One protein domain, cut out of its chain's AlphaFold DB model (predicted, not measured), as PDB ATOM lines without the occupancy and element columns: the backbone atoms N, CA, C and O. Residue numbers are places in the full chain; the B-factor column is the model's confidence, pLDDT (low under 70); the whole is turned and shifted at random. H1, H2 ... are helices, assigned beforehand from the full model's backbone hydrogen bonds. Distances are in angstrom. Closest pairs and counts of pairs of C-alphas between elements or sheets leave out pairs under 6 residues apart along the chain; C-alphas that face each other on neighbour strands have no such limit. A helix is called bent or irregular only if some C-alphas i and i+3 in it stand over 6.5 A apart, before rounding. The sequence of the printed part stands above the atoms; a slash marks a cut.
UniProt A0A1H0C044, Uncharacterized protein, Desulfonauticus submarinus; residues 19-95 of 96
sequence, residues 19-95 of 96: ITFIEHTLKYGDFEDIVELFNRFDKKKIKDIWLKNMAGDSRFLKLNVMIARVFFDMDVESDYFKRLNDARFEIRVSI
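Overview. This is residues 19 to 95 of the 96 residues of an uncharacterized protein of Desulfonauticus submarinus (UniProt A0A1H0C044). The longest helix, H5, packs on H4 with residues 78 to 85 and then runs away from a loose group of four shorter helices, so that residues 90 to 95 stick out as an arm. In the group, H1 and H2 lie side by side as a hairpin, H3 packs on H1 at about a right angle, and H4, near H3, is the one helix of the four that touches H5. The printed part has 77 residues with five named helices, H1 to H5 in order along the chain, and no named strand; its class is all helix. The whole is compact by its radius of gyration of the C-alphas, 12.6 A, and elongated in outline, with spans of 39 by 24 by 20 A.

Along the chain. H5 holds residues 78 to 94 and is 25.3 A from first to last C-alpha; C-alpha 78 is at (192.009, 128.048, 147.827) and C-alpha 94 at (194.089, 104.591, 157.087). H4, residues 58 to 70, is 18.8 A long and irregular, with C-alphas 59 and 62 8.5 A apart. H3 covers residues 43 to 53, 15.3 A, H2 residues 31 to 40, 14.4 A, and H1 residues 19 to 28, 14.2 A. H1 begins with C-alpha 19 at (179.843, 111.293, 135.198).

Arrangement. H5 touches H4 with residues 78 to 85 alone, at a steep tilt of 51 degrees, opposite ways; their closest C-alphas, those of Val 65 and Ser 78, are 6.2 A apart. H3 and H4 are near each other, with 7 pairs of C-alphas within 10 A. H1 and H4 are close but not clearly touching, the C-alphas of Lys 27 and Phe 60 being closest at 7.6 A. H1 and H3 touch about perpendicular, at 80 degrees, closest at the C-alphas of Ile 19 and Ile 49, 6.7 A. H1 and H2 touch as a hairpin, at a shallow tilt of 22 degrees, opposite ways; the C-alphas of Leu 26 and Ile 34 are closest at 6.2 A. H2 and H3 are close but not clearly touching, with the C-alphas of Phe 38 and Ile 46 closest at 7.6 A. H5 is apart from H1, H2 and H3, and H2 is apart from H4. In H1, H2, H3 and H5 every O i to N i+4 pair is within hydrogen-bond range; in H4, 7 of 9 are.

Size, cuts and confidence. The two C-alphas farthest apart are those of Glu 32 and Ser 94, at 40.4 A. The printed part has no cut. The links H1 to H2, H2 to H3 and H3 to H4 are tight, and H4 to H5 is short. The mean pLDDT of the printed part is 88.7, and residues 86 to 95 are under 70.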
ATOM      1  N   ILE A  19     178.822 110.950 134.199       95.00
ATOM      2  CA  ILE A  19     179.843 111.293 135.198       95.00
ATOM      3  C   ILE A  19     181.114 111.728 134.479       95.00
ATOM      4  O   ILE A  19     181.622 112.816 134.748       95.00
ATOM      5  N   THR A  20     181.578 110.913 133.531       94.31
ATOM      6  CA  THR A  20     182.741 111.227 132.698       94.31
ATOM      7  C   THR A  20     182.508 112.499 131.896       94.31
ATOM      8  O   THR A  20     183.399 113.342 131.838       94.31
ATOM      9  N   PHE A  21     181.319 112.672 131.310       95.00
ATOM     10  CA  PHE A  21     180.996 113.874 130.542       95.00
ATOM     11  C   PHE A  21     181.059 115.137 131.412       95.00
ATOM     12  O   PHE A  21     181.809 116.055 131.096       95.00
ATOM     13  N   ILE A  22     180.349 115.148 132.546       96.88
ATOM     14  CA  ILE A  22     180.331 116.279 133.486       96.88
ATOM     15  C   ILE A  22     181.745 116.588 133.987       96.88
ATOM     16  O   ILE A  22     182.170 117.740 133.965       96.88
ATOM     17  N   GLU A  23     182.496 115.575 134.423       95.81
ATOM     18  CA  GLU A  23     183.859 115.759 134.921       95.81
ATOM     19  C   GLU A  23     184.796 116.328 133.849       95.81
ATOM     20  O   GLU A  23     185.605 117.211 134.140       95.81
ATOM     21  N   HIS A  24     184.695 115.833 132.615       95.69
ATOM     22  CA  HIS A  24     185.545 116.276 131.517       95.69
ATOM     23  C   HIS A  24     185.229 117.716 131.107       95.69
ATOM     24  O   HIS A  24     186.152 118.522 130.983       95.69
ATOM     25  N   THR A  25     183.944 118.065 130.981       96.62
ATOM     26  CA  THR A  25     183.511 119.437 130.692       96.62
ATOM     27  C   THR A  25     183.950 120.401 131.790       96.62
ATOM     28  O   THR A  25     184.492 121.454 131.480       96.62
ATOM     29  N   LEU A  26     183.828 120.039 133.072       96.56
ATOM     30  CA  LEU A  26     184.297 120.907 134.160       96.56
ATOM     31  C   LEU A  26     185.814 121.135 134.147       96.56
ATOM     32  O   LEU A  26     186.258 122.186 134.596       96.56
ATOM     33  N   LYS A  27     186.613 120.164 133.684       95.62
ATOM     34  CA  LYS A  27     188.085 120.256 133.658       95.62
ATOM     35  C   LYS A  27     188.630 120.994 132.441       95.62
ATOM     36  O   LYS A  27     189.650 121.672 132.568       95.62
ATOM     37  N   TYR A  28     188.013 120.785 131.283       95.94
ATOM     38  CA  TYR A  28     188.593 121.154 129.990       95.94
ATOM     39  C   TYR A  28     187.659 121.965 129.095       95.94
ATOM     40  O   TYR A  28     188.132 122.498 128.097       95.94
ATOM     41  N   GLY A  29     186.370 122.039 129.432       94.62
ATOM     42  CA  GLY A  29     185.426 122.908 128.742       94.62
ATOM     43  C   GLY A  29     185.757 124.373 128.991       94.62
ATOM     44  O   GLY A  29     186.348 124.736 130.016       94.62
ATOM     45  N   ASP A  30     185.385 125.213 128.035       95.75
ATOM     46  CA  ASP A  30     185.455 126.652 128.226       95.75
ATOM     47  C   ASP A  30     184.312 127.152 129.134       95.75
ATOM     48  O   ASP A  30     183.535 126.385 129.711       95.75
ATOM     49  N   PHE A  31     184.234 128.466 129.338       93.38
ATOM     50  CA  PHE A  31     183.198 129.027 130.201       93.38
ATOM     51  C   PHE A  31     181.783 128.795 129.645       93.38
ATOM     52  O   PHE A  31     180.868 128.527 130.425       93.38
ATOM     53  N   GLU A  32     181.602 128.877 128.325       96.19
ATOM     54  CA  GLU A  32     180.304 128.692 127.671       96.19
ATOM     55  C   GLU A  32     179.851 127.231 127.773       96.19
ATOM     56  O   GLU A  32     178.699 126.968 128.124       96.19
ATOM     57  N   ASP A  33     180.777 126.287 127.594       96.75
ATOM     58  CA  ASP A  33     180.560 124.857 127.803       96.75
ATOM     59  C   ASP A  33     180.094 124.559 129.232       96.75
ATOM     60  O   ASP A  33     179.174 123.761 129.445       96.75
ATOM     61  N   ILE A  34     180.714 125.193 130.235       96.56
ATOM     62  CA  ILE A  34     180.324 125.013 131.637       96.56
ATOM     63  C   ILE A  34     178.940 125.624 131.879       96.56
ATOM     64  O   ILE A  34     178.113 124.990 132.525       96.56
ATOM     65  N   VAL A  35     178.629 126.808 131.346       97.19
ATOM     66  CA  VAL A  35     177.272 127.379 131.458       97.19
ATOM     67  C   VAL A  35     176.234 126.428 130.856       97.19
ATOM     68  O   VAL A  35     175.229 126.120 131.501       97.19
ATOM     69  N   GLU A  36     176.504 125.889 129.669       97.38
ATOM     70  CA  GLU A  36     175.612 124.943 129.006       97.38
ATOM     71  C   GLU A  36     175.474 123.625 129.783       97.38
ATOM     72  O   GLU A  36     174.384 123.050 129.860       97.38
ATOM     73  N   LEU A  37     176.539 123.165 130.444       97.12
ATOM     74  CA  LEU A  37     176.487 122.012 131.341       97.12
ATOM     75  C   LEU A  37     175.459 122.213 132.465       97.12
ATOM     76  O   LEU A  37     174.683 121.301 132.754       97.12
ATOM     77  N   PHE A  38     175.430 123.405 133.069       96.44
ATOM     78  CA  PHE A  38     174.483 123.765 134.129       96.44
ATOM     79  C   PHE A  38     173.053 123.999 133.619       96.44
ATOM     80  O   PHE A  38     172.114 123.853 134.399       96.44
ATOM     81  N   ASN A  39     172.872 124.291 132.329       96.75
ATOM     82  CA  ASN A  39     171.550 124.311 131.693       96.75
ATOM     83  C   ASN A  39     171.008 122.894 131.441       96.75
ATOM     84  O   ASN A  39     169.797 122.677 131.468       96.75
ATOM     85  N   ARG A  40     171.895 121.924 131.175       96.06
ATOM     86  CA  ARG A  40     171.523 120.548 130.801       96.06
ATOM     87  C   ARG A  40     171.357 119.592 131.972       96.06
ATOM     88  O   ARG A  40     170.593 118.634 131.861       96.06
ATOM     89  N   PHE A  41     172.097 119.796 133.055       96.62
ATOM     90  CA  PHE A  41     172.105 118.892 134.200       96.62
ATOM     91  C   PHE A  41     171.761 119.615 135.495       96.62
ATOM     92  O   PHE A  41     172.129 120.767 135.708       96.62
ATOM     93  N   ASP A  42     171.131 118.885 136.416       96.75
ATOM     94  CA  ASP A  42     170.831 119.410 137.742       96.75
ATOM     95  C   ASP A  42     172.104 119.871 138.457       96.75
ATOM     96  O   ASP A  42     173.036 119.091 138.687       96.75
ATOM     97  N   LYS A  43     172.093 121.122 138.925       96.94
ATOM     98  CA  LYS A  43     173.185 121.727 139.703       96.94
ATOM     99  C   LYS A  43     173.655 120.838 140.862       96.94
ATOM    100  O   LYS A  43     174.853 120.770 141.132       96.94
ATOM    101  N   LYS A  44     172.743 120.112 141.526       96.62
ATOM    102  CA  LYS A  44     173.080 119.154 142.596       96.62
ATOM    103  C   LYS A  44     173.937 117.988 142.087       96.62
ATOM    104  O   LYS A  44     174.945 117.666 142.708       96.62
ATOM    105  N   LYS A  45     173.576 117.397 140.944       96.81
ATOM    106  CA  LYS A  45     174.318 116.291 140.317       96.81
ATOM    107  C   LYS A  45     175.727 116.735 139.924       96.81
ATOM    108  O   LYS A  45     176.692 116.038 140.229       96.81
ATOM    109  N   ILE A  46     175.844 117.914 139.310       97.62
ATOM    110  CA  ILE A  46     177.141 118.503 138.948       97.62
ATOM    111  C   ILE A  46     177.991 118.726 140.204       97.62
ATOM    112  O   ILE A  46     179.153 118.327 140.233       97.62
ATOM    113  N   LYS A  47     177.407 119.298 141.270       96.50
ATOM    114  CA  LYS A  47     178.103 119.544 142.544       96.50
ATOM    115  C   LYS A  47     178.635 118.261 143.176       96.50
ATOM    116  O   LYS A  47     179.783 118.238 143.616       96.50
ATOM    117  N   ASP A  48     177.835 117.197 143.194       95.88
ATOM    118  CA  ASP A  48     178.230 115.908 143.766       95.88
ATOM    119  C   ASP A  48     179.400 115.276 143.000       95.88
ATOM    120  O   ASP A  48     180.347 114.780 143.616       95.88
ATOM    121  N   ILE A  49     179.364 115.318 141.664       96.00
ATOM    122  CA  ILE A  49     180.450 114.810 140.812       96.00
ATOM    123  C   ILE A  49     181.707 115.662 140.988       96.00
ATOM    124  O   ILE A  49     182.793 115.123 141.188       96.00
ATOM    125  N   TRP A  50     181.566 116.988 140.984       96.12
ATOM    126  CA  TRP A  50     182.677 117.914 141.181       96.12
ATOM    127  C   TRP A  50     183.373 117.693 142.531       96.12
ATOM    128  O   TRP A  50     184.589 117.497 142.563       96.12
ATOM    129  N   LEU A  51     182.622 117.631 143.637       92.81
ATOM    130  CA  LEU A  51     183.177 117.381 144.972       92.81
ATOM    131  C   LEU A  51     183.900 116.031 145.055       92.81
ATOM    132  O   LEU A  51     184.989 115.945 145.625       92.81
ATOM    133  N   LYS A  52     183.317 114.977 144.468       91.31
ATOM    134  CA  LYS A  52     183.889 113.626 144.503       91.31
ATOM    135  C   LYS A  52     185.093 113.468 143.584       91.31
ATOM    136  O   LYS A  52     186.055 112.817 143.976       91.31
ATOM    137  N   ASN A  53     185.098 114.037 142.387       90.94
ATOM    138  CA  ASN A  53     186.090 113.662 141.374       90.94
ATOM    139  C   ASN A  53     187.137 114.749 141.105       90.94
ATOM    140  O   ASN A  53     188.219 114.432 140.613       90.94
ATOM    141  N   MET A  54     186.859 116.011 141.451       91.50
ATOM    142  CA  MET A  54     187.663 117.147 140.987       91.50
ATOM    143  C   MET A  54     188.075 118.132 142.089       91.50
ATOM    144  O   MET A  54     189.214 118.593 142.083       91.50
ATOM    145  N   ALA A  55     187.203 118.438 143.054       90.56
ATOM    146  CA  ALA A  55     187.430 119.503 144.037       90.56
ATOM    147  C   ALA A  55     188.696 119.294 144.892       90.56
ATOM    148  O   ALA A  55     189.370 120.255 145.248       90.56
ATOM    149  N   GLY A  56     189.038 118.040 145.199       88.44
ATOM    150  CA  GLY A  56     190.251 117.699 145.952       88.44
ATOM    151  C   GLY A  56     191.536 117.638 145.118       88.44
ATOM    152  O   GLY A  56     192.604 117.430 145.680       88.44
ATOM    153  N   ASP A  57     191.467 117.774 143.792       89.25
ATOM    154  CA  ASP A  57     192.654 117.716 142.937       89.25
ATOM    155  C   ASP A  57     193.366 119.077 142.911       89.25
ATOM    156  O   ASP A  57     192.858 120.062 142.366       89.25
ATOM    157  N   SER A  58     194.569 119.128 143.484       88.31
ATOM    158  CA  SER A  58     195.363 120.354 143.597       88.31
ATOM    159  C   SER A  58     195.787 120.939 142.247       88.31
ATOM    160  O   SER A  58     196.051 122.140 142.163       88.31
ATOM    161  N   ARG A  59     195.792 120.140 141.170       90.19
ATOM    162  CA  ARG A  59     196.121 120.610 139.812       90.19
ATOM    163  C   ARG A  59     195.094 121.605 139.276       90.19
ATOM    164  O   ARG A  59     195.438 122.455 138.462       90.19
ATOM    165  N   PHE A  60     193.856 121.532 139.763       91.81
ATOM    166  CA  PHE A  60     192.735 122.360 139.312       91.81
ATOM    167  C   PHE A  60     192.323 123.411 140.352       91.81
ATOM    168  O   PHE A  60     191.191 123.877 140.338       91.81
ATOM    169  N   LEU A  61     193.224 123.827 141.248       92.38
ATOM    170  CA  LEU A  61     192.896 124.700 142.383       92.38
ATOM    171  C   LEU A  61     192.170 125.997 141.987       92.38
ATOM    172  O   LEU A  61     191.120 126.310 142.542       92.38
ATOM    173  N   LYS A  62     192.700 126.741 141.008       93.19
ATOM    174  CA  LYS A  62     192.086 128.000 140.541       93.19
ATOM    175  C   LYS A  62     190.711 127.765 139.909       93.19
ATOM    176  O   LYS A  62     189.785 128.534 140.144       93.19
ATOM    177  N   LEU A  63     190.589 126.683 139.144       94.81
ATOM    178  CA  LEU A  63     189.349 126.278 138.491       94.81
ATOM    179  C   LEU A  63     188.293 125.862 139.523       94.81
ATOM    180  O   LEU A  63     187.156 126.307 139.444       94.81
ATOM    181  N   ASN A  64     188.685 125.109 140.552       95.06
ATOM    182  CA  ASN A  64     187.813 124.726 141.660       95.06
ATOM    183  C   ASN A  64     187.302 125.944 142.439       95.06
ATOM    184  O   ASN A  64     186.118 125.997 142.758       95.06
ATOM    185  N   VAL A  65     188.154 126.943 142.696       95.06
ATOM    186  CA  VAL A  65     187.726 128.205 143.326       95.06
ATOM    187  C   VAL A  65     186.723 128.950 142.437       95.06
ATOM    188  O   VAL A  65     185.689 129.392 142.936       95.06
ATOM    189  N   MET A  66     186.989 129.054 141.130       95.81
ATOM    190  CA  MET A  66     186.073 129.702 140.183       95.81
ATOM    191  C   MET A  66     184.718 128.988 140.134       95.81
ATOM    192  O   MET A  66     183.691 129.632 140.334       95.81
ATOM    193  N   ILE A  67     184.710 127.664 139.960       96.38
ATOM    194  CA  ILE A  67     183.483 126.859 139.912       96.38
ATOM    195  C   ILE A  67     182.678 127.019 141.208       96.38
ATOM    196  O   ILE A  67     181.466 127.233 141.172       96.38
ATOM    197  N   ALA A  68     183.348 126.959 142.361       96.31
ATOM    198  CA  ALA A  68     182.707 127.096 143.662       96.31
ATOM    199  C   ALA A  68     182.010 128.446 143.837       96.31
ATOM    200  O   ALA A  68     180.853 128.484 144.251       96.31
ATOM    201  N   ARG A  69     182.688 129.539 143.480       95.94
ATOM    202  CA  ARG A  69     182.149 130.895 143.624       95.94
ATOM    203  C   ARG A  69     181.067 131.190 142.599       95.94
ATOM    204  O   ARG A  69     179.962 131.558 142.967       95.94
ATOM    205  N   VAL A  70     181.378 130.997 141.319       96.31
ATOM    206  CA  VAL A  70     180.517 131.435 140.214       96.31
ATOM    207  C   VAL A  70     179.286 130.546 140.084       96.31
ATOM    208  O   VAL A  70     178.176 131.045 139.929       96.31
ATOM    209  N   PHE A  71     179.462 129.227 140.163       96.12
ATOM    210  CA  PHE A  71     178.379 128.293 139.862       96.12
ATOM    211  C   PHE A  71     177.709 127.720 141.107       96.12
ATOM    212  O   PHE A  71     176.523 127.383 141.056       96.12
ATOM    213  N   PHE A  72     178.416 127.614 142.237       94.94
ATOM    214  CA  PHE A  72     177.866 127.060 143.480       94.94
ATOM    215  C   PHE A  72     177.588 128.082 144.580       94.94
ATOM    216  O   PHE A  72     177.049 127.663 145.605       94.94
ATOM    217  N   ASP A  73     177.870 129.366 144.342       94.56
ATOM    218  CA  ASP A  73     177.651 130.462 145.295       94.56
ATOM    219  C   ASP A  73     178.326 130.198 146.655       94.56
ATOM    220  O   ASP A  73     177.769 130.399 147.731       94.56
ATOM    221  N   MET A  74     179.526 129.615 146.601       92.75
ATOM    222  CA  MET A  74     180.331 129.302 147.775       92.75
ATOM    223  C   MET A  74     181.381 130.387 147.983       92.75
ATOM    224  O   MET A  74     182.264 130.564 147.142       92.75
ATOM    225  N   ASP A  75     181.352 131.036 149.144       92.69
ATOM    226  CA  ASP A  75     182.415 131.944 149.571       92.69
ATOM    227  C   ASP A  75     183.586 131.146 150.166       92.69
ATOM    228  O   ASP A  75     183.672 130.892 151.369       92.69
ATOM    229  N   VAL A  76     184.441 130.623 149.284       91.56
ATOM    230  CA  VAL A  76     185.600 129.803 149.660       91.56
ATOM    231  C   VAL A  76     186.875 130.288 148.993       91.56
ATOM    232  O   VAL A  76     186.876 130.722 147.840       91.56
ATOM    233  N   GLU A  77     187.978 130.167 149.723       90.44
ATOM    234  CA  GLU A  77     189.337 130.403 149.242       90.44
ATOM    235  C   GLU A  77     190.056 129.093 148.911       90.44
ATOM    236  O   GLU A  77     189.614 127.998 149.267       90.44
ATOM    237  N   SER A  78     191.211 129.204 148.255       86.75
ATOM    238  CA  SER A  78     192.009 128.048 147.827       86.75
ATOM    239  C   SER A  78     192.348 127.058 148.960       86.75
ATOM    240  O   SER A  78     192.432 125.850 148.730       86.75
ATOM    241  N   ASP A  79     192.465 127.533 150.202       87.88
ATOM    242  CA  ASP A  79     192.768 126.696 151.366       87.88
ATOM    243  C   ASP A  79     191.651 125.704 151.713       87.88
ATOM    244  O   ASP A  79     191.930 124.648 152.283       87.88
ATOM    245  N   TYR A  80     190.403 125.987 151.329       87.19
ATOM    246  CA  TYR A  80     189.297 125.035 151.463       87.19
ATOM    247  C   TYR A  80     189.593 123.727 150.712       87.19
ATOM    248  O   TYR A  80     189.407 122.637 151.251       87.19
ATOM    249  N   PHE A  81     190.123 123.830 149.492       87.44
ATOM    250  CA  PHE A  81     190.402 122.677 148.632       87.44
ATOM    251  C   PHE A  81     191.681 121.934 149.014       87.44
ATOM    252  O   PHE A  81     191.749 120.718 148.845       87.44
ATOM    253  N   LYS A  82     192.675 122.631 149.580       83.94
ATOM    254  CA  LYS A  82     193.882 121.983 150.118       83.94
ATOM    255  C   LYS A  82     193.518 120.995 151.229       83.94
ATOM    256  O   LYS A  82     193.889 119.830 151.146       83.94
ATOM    257  N   ARG A  83     192.659 121.420 152.164       81.56
ATOM    258  CA  ARG A  83     192.159 120.564 153.256       81.56
ATOM    259  C   ARG A  83     191.358 119.355 152.762       81.56
ATOM    260  O   ARG A  83     191.433 118.286 153.358       81.56
ATOM    261  N   LEU A  84     190.600 119.500 151.671       80.38
ATOM    262  CA  LEU A  84     189.880 118.374 151.060       80.38
ATOM    263  C   LEU A  84     190.830 117.310 150.506       80.38
ATOM    264  O   LEU A  84     190.518 116.122 150.571       80.38
ATOM    265  N   ASN A  85     191.971 117.720 149.951       71.38
ATOM    266  CA  ASN A  85     192.979 116.783 149.475       71.38
ATOM    267  C   ASN A  85     193.608 116.022 150.648       71.38
ATOM    268  O   ASN A  85     193.661 114.794 150.613       71.38
ATOM    269  N   ASP A  86     193.980 116.737 151.713       66.50
ATOM    270  CA  ASP A  86     194.566 116.152 152.923       66.50
ATOM    271  C   ASP A  86     193.630 115.106 153.549       66.50
ATOM    272  O   ASP A  86     194.040 113.969 153.772       66.50
ATOM    273  N   ALA A  87     192.335 115.414 153.685       63.88
ATOM    274  CA  ALA A  87     191.338 114.465 154.188       63.88
ATOM    275  C   ALA A  87     191.204 113.201 153.309       63.88
ATOM    276  O   ALA A  87     191.017 112.093 153.815       63.88
ATOM    277  N   ARG A  88     191.320 113.323 151.976       62.28
ATOM    278  CA  ARG A  88     191.330 112.150 151.076       62.28
ATOM    279  C   ARG A  88     192.621 111.346 151.190       62.28
ATOM    280  O   ARG A  88     192.573 110.123 151.047       62.28
ATOM    281  N   PHE A  89     193.754 112.010 151.409       58.69
ATOM    282  CA  PHE A  89     195.033 111.354 151.662       58.69
ATOM    283  C   PHE A  89     195.001 110.572 152.976       58.69
ATOM    284  O   PHE A  89     195.368 109.400 152.970       58.69
ATOM    285  N   GLU A  90     194.482 111.158 154.057       57.75
ATOM    286  CA  GLU A  90     194.309 110.481 155.349       57.75
ATOM    287  C   GLU A  90     193.446 109.219 155.216       57.75
ATOM    288  O   GLU A  90     193.891 108.137 155.590       57.75
ATOM    289  N   ILE A  91     192.275 109.308 154.568       58.16
ATOM    290  CA  ILE A  91     191.410 108.141 154.308       58.16
ATOM    291  C   ILE A  91     192.162 107.040 153.544       58.16
ATOM    292  O   ILE A  91     192.030 105.862 153.868       58.16
ATOM    293  N   ARG A  92     192.968 107.395 152.533       50.47
ATOM    294  CA  ARG A  92     193.757 106.416 151.764       50.47
ATOM    295  C   ARG A  92     194.873 105.766 152.582       50.47
ATOM    296  O   ARG A  92     195.215 104.625 152.296       50.47
ATOM    297  N   VAL A  93     195.451 106.471 153.552       56.06
ATOM    298  CA  VAL A  93     196.525 105.950 154.414       56.06
ATOM    299  C   VAL A  93     195.966 105.075 155.541       56.06
ATOM    300  O   VAL A  93     196.614 104.101 155.917       56.06
ATOM    301  N   SER A  94     194.767 105.377 156.046       52.03
ATOM    302  CA  SER A  94     194.089 104.591 157.087       52.03
ATOM    303  C   SER A  94     193.478 103.276 156.590       52.03
ATOM    304  O   SER A  94     193.180 102.408 157.404       52.03
ATOM    305  N   ILE A  95     193.297 103.098 155.277       52.78
ATOM    306  CA  ILE A  95     192.945 101.803 154.678       52.78
ATOM    307  C   ILE A  95     194.253 101.030 154.454       52.78
ATOM    308  O   ILE A  95     194.833 101.061 153.367       52.78
TER     309      ILE A  95